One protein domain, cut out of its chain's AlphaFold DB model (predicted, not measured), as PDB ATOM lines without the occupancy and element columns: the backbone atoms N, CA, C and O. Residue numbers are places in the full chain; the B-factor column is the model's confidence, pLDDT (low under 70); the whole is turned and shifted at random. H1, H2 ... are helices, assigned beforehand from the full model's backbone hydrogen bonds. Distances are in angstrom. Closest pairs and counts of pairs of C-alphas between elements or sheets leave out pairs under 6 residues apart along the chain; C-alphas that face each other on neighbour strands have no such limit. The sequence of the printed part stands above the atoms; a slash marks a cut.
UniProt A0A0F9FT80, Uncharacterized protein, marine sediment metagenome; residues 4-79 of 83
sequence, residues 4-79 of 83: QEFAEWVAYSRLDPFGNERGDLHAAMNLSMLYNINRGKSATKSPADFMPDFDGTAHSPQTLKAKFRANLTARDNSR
ATOM      1  N   GLN A   4     -24.581  -9.159 -12.580       90.31
ATOM      2  CA  GLN A   4     -25.583  -8.856 -11.565       90.31
ATOM      3  C   GLN A   4     -25.221  -9.479 -10.209       90.31
ATOM      4  O   GLN A   4     -25.192  -8.767  -9.210       90.31
ATOM      5  N   GLU A   5     -24.862 -10.766 -10.178       87.06
ATOM      6  CA  GLU A   5     -24.432 -11.437  -8.943       87.06
ATOM      7  C   GLU A   5     -23.218 -10.722  -8.330       87.06
ATOM      8  O   GLU A   5     -23.173 -10.475  -7.127       87.06
ATOM      9  N   PHE A   6     -22.238 -10.326  -9.150       89.81
ATOM     10  CA  PHE A   6     -21.079  -9.567  -8.673       89.81
ATOM     11  C   PHE A   6     -21.475  -8.204  -8.080       89.81
ATOM     12  O   PHE A   6     -20.966  -7.819  -7.025       89.81
ATOM     13  N   ALA A   7     -22.402  -7.482  -8.717       91.44
ATOM     14  CA  ALA A   7     -22.904  -6.208  -8.207       91.44
ATOM     15  C   ALA A   7     -23.649  -6.364  -6.869       91.44
ATOM     16  O   ALA A   7     -23.495  -5.522  -5.983       91.44
ATOM     17  N   GLU A   8     -24.397  -7.453  -6.694       88.38
ATOM     18  CA  GLU A   8     -25.083  -7.786  -5.442       88.38
ATOM     19  C   GLU A   8     -24.087  -8.078  -4.310       88.38
ATOM     20  O   GLU A   8     -24.239  -7.541  -3.212       88.38
ATOM     21  N   TRP A   9     -23.000  -8.813  -4.572       86.06
ATOM     22  CA  TRP A   9     -21.927  -9.025  -3.587       86.06
ATOM     23  C   TRP A   9     -21.189  -7.728  -3.214       86.06
ATOM     24  O   TRP A   9     -20.858  -7.503  -2.045       86.06
ATOM     25  N   VAL A  10     -20.964  -6.828  -4.179       86.69
ATOM     26  CA  VAL A  10     -20.400  -5.492  -3.914       86.69
ATOM     27  C   VAL A  10     -21.362  -4.635  -3.082       86.69
ATOM     28  O   VAL A  10     -20.918  -3.899  -2.205       86.69
ATOM     29  N   ALA A  11     -22.673  -4.722  -3.315       85.69
ATOM     30  CA  ALA A  11     -23.667  -4.015  -2.510       85.69
ATOM     31  C   ALA A  11     -23.761  -4.585  -1.085       85.69
ATOM     32  O   ALA A  11     -23.761  -3.818  -0.123       85.69
ATOM     33  N   TYR A  12     -23.763  -5.914  -0.945       78.69
ATOM     34  CA  TYR A  12     -23.774  -6.602   0.347       78.69
ATOM     35  C   TYR A  12     -22.548  -6.238   1.194       78.69
ATOM     36  O   TYR A  12     -22.704  -5.782   2.322       78.69
ATOM     37  N   SER A  13     -21.340  -6.300   0.621       76.56
ATOM     38  CA  SER A  13     -20.095  -5.940   1.328       76.56
ATOM     39  C   SER A  13     -20.007  -4.471   1.769       76.56
ATOM     40  O   SER A  13     -19.208  -4.143   2.643       76.56
ATOM     41  N   ARG A  14     -20.810  -3.573   1.182       75.56
ATOM     42  CA  ARG A  14     -20.920  -2.167   1.612       75.56
ATOM     43  C   ARG A  14     -21.952  -1.956   2.718       75.56
ATOM     44  O   ARG A  14     -21.814  -1.004   3.479       75.56
ATOM     45  N   LEU A  15     -22.998  -2.781   2.759       73.31
ATOM     46  CA  LEU A  15     -24.062  -2.711   3.767       73.31
ATOM     47  C   LEU A  15     -23.663  -3.411   5.066       73.31
ATOM     48  O   LEU A  15     -23.975  -2.915   6.144       73.31
ATOM     49  N   ASP A  16     -22.969  -4.536   4.945       64.38
ATOM     50  CA  ASP A  16     -22.431  -5.321   6.049       64.38
ATOM     51  C   ASP A  16     -20.965  -5.640   5.720       64.38
ATOM     52  O   ASP A  16     -20.662  -6.703   5.165       64.38
ATOM     53  N   PRO A  17     -20.035  -4.686   5.931       61.47
ATOM     54  CA  PRO A  17     -18.620  -4.995   5.805       61.47
ATOM     55  C   PRO A  17     -18.327  -6.166   6.746       61.47
ATOM     56  O   PRO A  17     -18.709  -6.115   7.908       61.47
ATOM     57  N   PHE A  18     -17.693  -7.230   6.237       57.88
ATOM     58  CA  PHE A  18     -17.424  -8.513   6.915       57.88
ATOM     59  C   PHE A  18     -16.499  -8.420   8.150       57.88
ATOM     60  O   PHE A  18     -15.556  -9.192   8.314       57.88
ATOM     61  N   GLY A  19     -16.741  -7.474   9.039       59.16
ATOM     62  CA  GLY A  19     -15.992  -7.234  10.245       59.16
ATOM     63  C   GLY A  19     -16.968  -6.760  11.295       59.16
ATOM     64  O   GLY A  19     -17.568  -5.698  11.177       59.16
ATOM     65  N   ASN A  20     -17.096  -7.537  12.365       65.25
ATOM     66  CA  ASN A  20     -17.606  -7.006  13.612       65.25
ATOM     67  C   ASN A  20     -16.574  -5.971  14.087       65.25
ATOM     68  O   ASN A  20     -15.706  -6.302  14.887       65.25
ATOM     69  N   GLU A  21     -16.620  -4.742  13.561       62.22
ATOM     70  CA  GLU A  21     -15.653  -3.663  13.842       62.22
ATOM     71  C   GLU A  21     -15.520  -3.393  15.351       62.22
ATOM     72  O   GLU A  21     -14.556  -2.796  15.822       62.22
ATOM     73  N   ARG A  22     -16.503  -3.856  16.135       69.50
ATOM     74  CA  ARG A  22     -16.568  -3.744  17.593       69.50
ATOM     75  C   ARG A  22     -16.481  -5.084  18.324       69.50
ATOM     76  O   ARG A  22     -16.569  -5.100  19.551       69.50
ATOM     77  N   GLY A  23     -16.300  -6.195  17.616       82.69
ATOM     78  CA  GLY A  23     -16.190  -7.529  18.206       82.69
ATOM     79  C   GLY A  23     -15.013  -7.617  19.164       82.69
ATOM     80  O   GLY A  23     -15.172  -8.060  20.302       82.69
ATOM     81  N   ASP A  24     -13.872  -7.077  18.744       86.69
ATOM     82  CA  ASP A  24     -12.671  -6.999  19.573       86.69
ATOM     83  C   ASP A  24     -12.875  -6.084  20.781       86.69
ATOM     84  O   ASP A  24     -12.468  -6.427  21.887       86.69
ATOM     85  N   LEU A  25     -13.589  -4.963  20.614       87.94
ATOM     86  CA  LEU A  25     -13.908  -4.057  21.719       87.94
ATOM     87  C   LEU A  25     -14.776  -4.750  22.779       87.94
ATOM     88  O   LEU A  25     -14.500  -4.649  23.975       87.94
ATOM     89  N   HIS A  26     -15.811  -5.478  22.352       89.88
ATOM     90  CA  HIS A  26     -16.674  -6.232  23.261       89.88
ATOM     91  C   HIS A  26     -15.898  -7.352  23.967       89.88
ATOM     92  O   HIS A  26     -16.034  -7.533  25.180       89.88
ATOM     93  N   ALA A  27     -15.049  -8.080  23.239       93.44
ATOM     94  CA  ALA A  27     -14.179  -9.096  23.821       93.44
ATOM     95  C   ALA A  27     -13.217  -8.483  24.854       93.44
ATOM     96  O   ALA A  27     -13.122  -8.976  25.980       93.44
ATOM     97  N   ALA A  28     -12.577  -7.365  24.519       94.12
ATOM     98  CA  ALA A  28     -11.652  -6.646  25.385       94.12
ATOM     99  C   ALA A  28     -12.315  -6.135  26.674       94.12
ATOM    100  O   ALA A  28     -11.722  -6.223  27.752       94.12
ATOM    101  N   MET A  29     -13.558  -5.646  26.602       95.56
ATOM    102  CA  MET A  29     -14.335  -5.261  27.787       95.56
ATOM    103  C   MET A  29     -14.561  -6.453  28.726       95.56
ATOM    104  O   MET A  29     -14.284  -6.354  29.924       95.56
ATOM    105  N   ASN A  30     -15.001  -7.590  28.180       96.50
ATOM    106  CA  ASN A  30     -15.249  -8.806  28.959       96.50
ATOM    107  C   ASN A  30     -13.960  -9.365  29.579       96.50
ATOM    108  O   ASN A  30     -13.949  -9.743  30.751       96.50
ATOM    109  N   LEU A  31     -12.854  -9.375  28.829       97.31
ATOM    110  CA  LEU A  31     -11.554  -9.842  29.317       97.31
ATOM    111  C   LEU A  31     -10.978  -8.925  30.399       97.31
ATOM    112  O   LEU A  31     -10.482  -9.419  31.410       97.31
ATOM    113  N   SER A  32     -11.098  -7.607  30.231       97.62
ATOM    114  CA  SER A  32     -10.723  -6.626  31.254       97.62
ATOM    115  C   SER A  32     -11.495  -6.851  32.552       97.62
ATOM    116  O   SER A  32     -10.896  -6.929  33.627       97.62
ATOM    117  N   MET A  33     -12.815  -7.032  32.462       98.00
ATOM    118  CA  MET A  33     -13.654  -7.342  33.620       98.00
ATOM    119  C   MET A  33     -13.205  -8.644  34.297       98.00
ATOM    120  O   MET A  33     -12.913  -8.647  35.494       98.00
ATOM    121  N   LEU A  34     -13.096  -9.733  33.529       98.25
ATOM    122  CA  LEU A  34     -12.721 -11.052  34.035       98.25
ATOM    123  C   LEU A  34     -11.337 -11.036  34.697       98.25
ATOM    124  O   LEU A  34     -11.174 -11.568  35.796       98.25
ATOM    125  N   TYR A  35     -10.349 -10.399  34.067       98.06
ATOM    126  CA  TYR A  35      -9.009 -10.255  34.627       98.06
ATOM    127  C   TYR A  35      -9.043  -9.471  35.936       98.06
ATOM    128  O   TYR A  35      -8.501  -9.923  36.942       98.06
ATOM    129  N   ASN A  36      -9.709  -8.315  35.952       97.62
ATOM    130  CA  ASN A  36      -9.704  -7.428  37.111       97.62
ATOM    131  C   ASN A  36     -10.424  -8.014  38.330       97.62
ATOM    132  O   ASN A  36     -10.031  -7.699  39.452       97.62
ATOM    133  N   ILE A  37     -11.413  -8.890  38.126       98.00
ATOM    134  CA  ILE A  37     -12.051  -9.659  39.207       98.00
ATOM    135  C   ILE A  37     -11.067 -10.672  39.815       98.00
ATOM    136  O   ILE A  37     -11.070 -10.883  41.024       98.00
ATOM    137  N   ASN A  38     -10.183 -11.261  39.002       97.62
ATOM    138  CA  ASN A  38      -9.276 -12.340  39.414       97.62
ATOM    139  C   ASN A  38      -7.826 -11.889  39.701       97.62
ATOM    140  O   ASN A  38      -6.988 -12.704  40.082       97.62
ATOM    141  N   ARG A  39      -7.489 -10.601  39.538       95.81
ATOM    142  CA  ARG A  39      -6.092 -10.105  39.542       95.81
ATOM    143  C   ARG A  39      -5.369 -10.170  40.893       95.81
ATOM    144  O   ARG A  39      -4.146 -10.001  40.942       95.81
ATOM    145  N   GLY A  40      -6.101 -10.346  41.994       95.19
ATOM    146  CA  GLY A  40      -5.560 -10.243  43.351       95.19
ATOM    147  C   GLY A  40      -4.880  -8.890  43.583       95.19
ATOM    148  O   GLY A  40      -5.516  -7.844  43.494       95.19
ATOM    149  N   LYS A  41      -3.568  -8.908  43.852       94.44
ATOM    150  CA  LYS A  41      -2.742  -7.700  44.060       94.44
ATOM    151  C   LYS A  41      -2.091  -7.158  42.777       94.44
ATOM    152  O   LYS A  41      -1.357  -6.176  42.844       94.44
ATOM    153  N   SER A  42      -2.309  -7.798  41.628       93.56
ATOM    154  CA  SER A  42      -1.730  -7.356  40.352       93.56
ATOM    155  C   SER A  42      -2.353  -6.035  39.894       93.56
ATOM    156  O   SER A  42      -3.459  -5.686  40.311       93.56
ATOM    157  N   ALA A  43      -1.663  -5.294  39.028       94.00
ATOM    158  CA  ALA A  43      -2.173  -4.036  38.483       94.00
ATOM    159  C   ALA A  43      -3.497  -4.232  37.719       94.00
ATOM    160  O   ALA A  43      -3.720  -5.275  37.107       94.00
ATOM    161  N   THR A  44      -4.374  -3.227  37.764       96.00
ATOM    162  CA  THR A  44      -5.602  -3.193  36.954       96.00
ATOM    163  C   THR A  44      -5.233  -3.109  35.476       96.00
ATOM    164  O   THR A  44      -4.312  -2.373  35.122       96.00
ATOM    165  N   LYS A  45      -5.965  -3.820  34.618       96.56
ATOM    166  CA  LYS A  45      -5.857  -3.689  33.160       96.56
ATOM    167  C   LYS A  45      -7.090  -3.007  32.581       96.56
ATOM    168  O   LYS A  45      -8.199  -3.210  33.066       96.56
ATOM    169  N   SER A  46      -6.883  -2.185  31.565       96.50
ATOM    170  CA  SER A  46      -7.932  -1.538  30.781       96.50
ATOM    171  C   SER A  46      -8.338  -2.422  29.592       96.50
ATOM    172  O   SER A  46      -7.569  -3.300  29.209       96.50
ATOM    173  N   PRO A  47      -9.500  -2.192  28.951       94.94
ATOM    174  CA  PRO A  47      -9.841  -2.888  27.708       94.94
ATOM    175  C   PRO A  47      -8.765  -2.744  26.618       94.94
ATOM    176  O   PRO A  47      -8.477  -3.706  25.918       94.94
ATOM    177  N   ALA A  48      -8.097  -1.589  26.524       91.75
ATOM    178  CA  ALA A  48      -7.031  -1.368  25.544       91.75
ATOM    179  C   ALA A  48      -5.850  -2.348  25.698       91.75
ATOM    180  O   ALA A  48      -5.217  -2.691  24.707       91.75
ATOM    181  N   ASP A  49      -5.591  -2.861  26.909       92.38
ATOM    182  CA  ASP A  49      -4.546  -3.864  27.165       92.38
ATOM    183  C   ASP A  49      -4.863  -5.257  26.586       92.38
ATOM    184  O   ASP A  49      -4.000  -6.137  26.617       92.38
ATOM    185  N   PHE A  50      -6.096  -5.478  26.120       92.12
ATOM    186  CA  PHE A  50      -6.573  -6.734  25.530       92.12
ATOM    187  C   PHE A  50      -6.929  -6.596  24.046       92.12
ATOM    188  O   PHE A  50      -7.393  -7.564  23.445       92.12
ATOM    189  N   MET A  51      -6.730  -5.416  23.455       90.44
ATOM    190  CA  MET A  51      -6.963  -5.207  22.030       90.44
ATOM    191  C   MET A  51      -5.845  -5.860  21.203       90.44
ATOM    192  O   MET A  51      -4.670  -5.706  21.557       90.44
ATOM    193  N   PRO A  52      -6.170  -6.564  20.103       81.62
ATOM    194  CA  PRO A  52      -5.162  -7.028  19.164       81.62
ATOM    195  C   PRO A  52      -4.460  -5.837  18.507       81.62
ATOM    196  O   PRO A  52      -5.097  -4.867  18.101       81.62
ATOM    197  N   ASP A  53      -3.143  -5.929  18.383       81.81
ATOM    198  CA  ASP A  53      -2.349  -4.990  17.601       81.81
ATOM    199  C   ASP A  53      -2.145  -5.562  16.198       81.81
ATOM    200  O   ASP A  53      -1.292  -6.423  15.974       81.81
ATOM    201  N   PHE A  54      -2.981  -5.111  15.266       74.50
ATOM    202  CA  PHE A  54      -2.977  -5.583  13.881       74.50
ATOM    203  C   PHE A  54      -1.787  -5.051  13.069       74.50
ATOM    204  O   PHE A  54      -1.400  -5.675  12.083       74.50
ATOM    205  N   ASP A  55      -1.164  -3.959  13.521       72.19
ATOM    206  CA  ASP A  55      -0.061  -3.289  12.826       72.19
ATOM    207  C   ASP A  55       1.325  -3.681  13.379       72.19
ATOM    208  O   ASP A  55       2.355  -3.196  12.906       72.19
ATOM    209  N   GLY A  56       1.381  -4.575  14.378       61.78
ATOM    210  CA  GLY A  56       2.627  -5.120  14.934       61.78
ATOM    211  C   GLY A  56       3.520  -4.088  15.639       61.78
ATOM    212  O   GLY A  56       4.722  -4.311  15.817       61.78
ATOM    213  N   THR A  57       2.959  -2.948  16.034       60.06
ATOM    214  CA  THR A  57       3.685  -1.840  16.666       60.06
ATOM    215  C   THR A  57       3.935  -2.042  18.162       60.06
ATOM    216  O   THR A  57       4.795  -1.376  18.745       60.06
ATOM    217  N   ALA A  58       3.217  -2.964  18.804       59.91
ATOM    218  CA  ALA A  58       3.033  -2.961  20.243       59.91
ATOM    219  C   ALA A  58       4.334  -3.235  20.980       59.91
ATOM    220  O   ALA A  58       4.662  -2.478  21.889       59.91
ATOM    221  N   HIS A  59       5.147  -4.224  20.607       61.38
ATOM    222  CA  HIS A  59       6.386  -4.491  21.337       61.38
ATOM    223  C   HIS A  59       7.484  -5.051  20.436       61.38
ATOM    224  O   HIS A  59       7.546  -6.255  20.189       61.38
ATOM    225  N   SER A  60       8.433  -4.198  20.036       63.81
ATOM    226  CA  SER A  60       9.686  -4.705  19.476       63.81
ATOM    227  C   SER A  60      10.338  -5.681  20.483       63.81
ATOM    228  O   SER A  60      10.302  -5.429  21.700       63.81
ATOM    229  N   PRO A  61      10.952  -6.790  20.032       67.44
ATOM    230  CA  PRO A  61      11.671  -7.720  20.908       67.44
ATOM    231  C   PRO A  61      12.702  -7.023  21.807       67.44
ATOM    232  O   PRO A  61      12.992  -7.476  22.916       67.44
ATOM    233  N   GLN A  62      13.245  -5.897  21.343       70.69
ATOM    234  CA  GLN A  62      14.174  -5.044  22.070       70.69
ATOM    235  C   GLN A  62      13.485  -4.351  23.256       70.69
ATOM    236  O   GLN A  62      14.022  -4.372  24.364       70.69
ATOM    237  N   THR A  63      12.273  -3.820  23.066       74.62
ATOM    238  CA  THR A  63      11.477  -3.185  24.130       74.62
ATOM    239  C   THR A  63      11.103  -4.190  25.222       74.62
ATOM    240  O   THR A  63      11.178  -3.875  26.410       74.62
ATOM    241  N   LEU A  64      10.756  -5.427  24.844       78.56
ATOM    242  CA  LEU A  64      10.474  -6.508  25.797       78.56
ATOM    243  C   LEU A  64      11.723  -6.901  26.586       78.56
ATOM    244  O   LEU A  64      11.678  -6.935  27.815       78.56
ATOM    245  N   LYS A  65      12.859  -7.126  25.912       77.62
ATOM    246  CA  LYS A  65      14.140  -7.424  26.577       77.62
ATOM    247  C   LYS A  65      14.552  -6.321  27.555       77.62
ATOM    248  O   LYS A  65      15.014  -6.630  28.653       77.62
ATOM    249  N   ALA A  66      14.362  -5.056  27.183       77.12
ATOM    250  CA  ALA A  66      14.650  -3.915  28.047       77.12
ATOM    251  C   ALA A  66      13.751  -3.899  29.294       77.12
ATOM    252  O   ALA A  66      14.263  -3.796  30.409       77.12
ATOM    253  N   LYS A  67      12.433  -4.095  29.133       77.12
ATOM    254  CA  LYS A  67      11.483  -4.208  30.257       77.12
ATOM    255  C   LYS A  67      11.815  -5.389  31.179       77.12
ATOM    256  O   LYS A  67      11.776  -5.243  32.398       77.12
ATOM    257  N   PHE A  68      12.190  -6.539  30.616       80.12
ATOM    258  CA  PHE A  68      12.621  -7.705  31.396       80.12
ATOM    259  C   PHE A  68      13.890  -7.425  32.206       80.12
ATOM    260  O   PHE A  68      13.921  -7.726  33.398       80.12
ATOM    261  N   ARG A  69      14.914  -6.810  31.596       76.44
ATOM    262  CA  ARG A  69      16.140  -6.419  32.309       76.44
ATOM    263  C   ARG A  69      15.860  -5.422  33.430       76.44
ATOM    264  O   ARG A  69      16.346  -5.632  34.534       76.44
ATOM    265  N   ALA A  70      15.044  -4.402  33.170       76.06
ATOM    266  CA  ALA A  70      14.688  -3.386  34.161       76.06
ATOM    267  C   ALA A  70      13.954  -3.974  35.383       76.06
ATOM    268  O   ALA A  70      14.210  -3.580  36.518       76.06
ATOM    269  N   ASN A  71      13.079  -4.962  35.173       79.19
ATOM    270  CA  ASN A  71      12.387  -5.640  36.271       79.19
ATOM    271  C   ASN A  71      13.310  -6.546  37.103       79.19
ATOM    272  O   ASN A  71      13.056  -6.741  38.292       79.19
ATOM    273  N   LEU A  72      14.366  -7.110  36.508       77.62
ATOM    274  CA  LEU A  72      15.354  -7.905  37.242       77.62
ATOM    275  C   LEU A  72      16.216  -7.021  38.146       77.62
ATOM    276  O   LEU A  72      16.389  -7.350  39.315       77.62
ATOM    277  N   THR A  73      16.681  -5.875  37.645       77.00
ATOM    278  CA  THR A  73      17.465  -4.922  38.443       77.00
ATOM    279  C   THR A  73      16.640  -4.263  39.548       77.00
ATOM    280  O   THR A  73      17.128  -4.114  40.665       77.00
ATOM    281  N   ALA A  74      15.370  -3.936  39.297       70.06
ATOM    282  CA  ALA A  74      14.493  -3.362  40.322       70.06
ATOM    283  C   ALA A  74      14.247  -4.315  41.513       70.06
ATOM    284  O   ALA A  74      14.155  -3.861  42.650       70.06
ATOM    285  N   ARG A  75      14.176  -5.634  41.268       62.53
ATOM    286  CA  ARG A  75      13.997  -6.663  42.317       62.53
ATOM    287  C   ARG A  75      15.268  -6.976  43.102       62.53
ATOM    288  O   ARG A  75      15.181  -7.584  44.169       62.53
ATOM    289  N   ASP A  76      16.425  -6.644  42.548       66.44
ATOM    290  CA  ASP A  76      17.716  -6.804  43.215       66.44
ATOM    291  C   ASP A  76      17.957  -5.635  44.179       66.44
ATOM    292  O   ASP A  76      18.228  -5.828  45.362       66.44
ATOM    293  N   ASN A  77      17.675  -4.413  43.720       62.03
ATOM    294  CA  ASN A  77      17.843  -3.197  44.514       62.03
ATOM    295  C   ASN A  77      16.913  -3.140  45.745       62.03
ATOM    296  O   ASN A  77      17.274  -2.582  46.775       62.03
ATOM    297  N   SER A  78      15.729  -3.758  45.669       59.34
ATOM    298  CA  SER A  78      14.793  -3.854  46.797       59.34
ATOM    299  C   SER A  78      15.201  -4.861  47.877       59.34
ATOM    300  O   SER A  78      14.542  -4.915  48.903       59.34
ATOM    301  N   ARG A  79      16.226  -5.696  47.650       58.41
ATOM    302  CA  ARG A  79      16.750  -6.644  48.654       58.41
ATOM    303  C   ARG A  79      17.990  -6.126  49.384       58.41
ATOM    304  O   ARG A  79      18.372  -6.698  50.395       58.41
TER     305      ARG A  79
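What this domain is: This is residues 4 to 79 of the 83 residues of an uncharacterized protein of marine sediment metagenome (UniProt A0A0F9FT80). Three helices, H1, H2 and H4, are strung out along a thin chain; the small H3 folds back beside H2, while H1 and H4 stick out as free arms at the two ends. The 76 printed residues, with four named helices in the order H1, H2, H3, H4 and no named strand, are all helix in class. The whole is extended, with a radius of gyration of the C-alphas of 20.5 A and spans of 73 by 31 by 11 A.

Where its parts are: H1, residues 4 to 15, begins at C-alpha 4 (-25.583, -8.856, -11.565) and is 16.6 A long. H2, residues 23 to 38, is 22.8 A. H3 is residues 47 to 50, 5.5 A. H4, residues 61 to 77, is 24.8 A and ends at C-alpha 77 (17.843, -3.197, 44.514).

How they stand to each other: H1 touches no helix. H2 touches H3 with residues 25 to 32 alone; the closest C-alphas, of Ala 28 and Pro 47, are 4.8 A apart. H4 touches no helix. Every O i to N i+4 pair is within hydrogen-bond range in H1, H2 and H4; H3 is too short for one.

The domain as a whole: The C-alphas farthest apart, of Gln 4 and Arg 79, are 73.6 A apart. The printed part has no cut, and its three links are short. The pLDDT is under 70 at residues 16 to 22, 56 to 61 and 75 to 79.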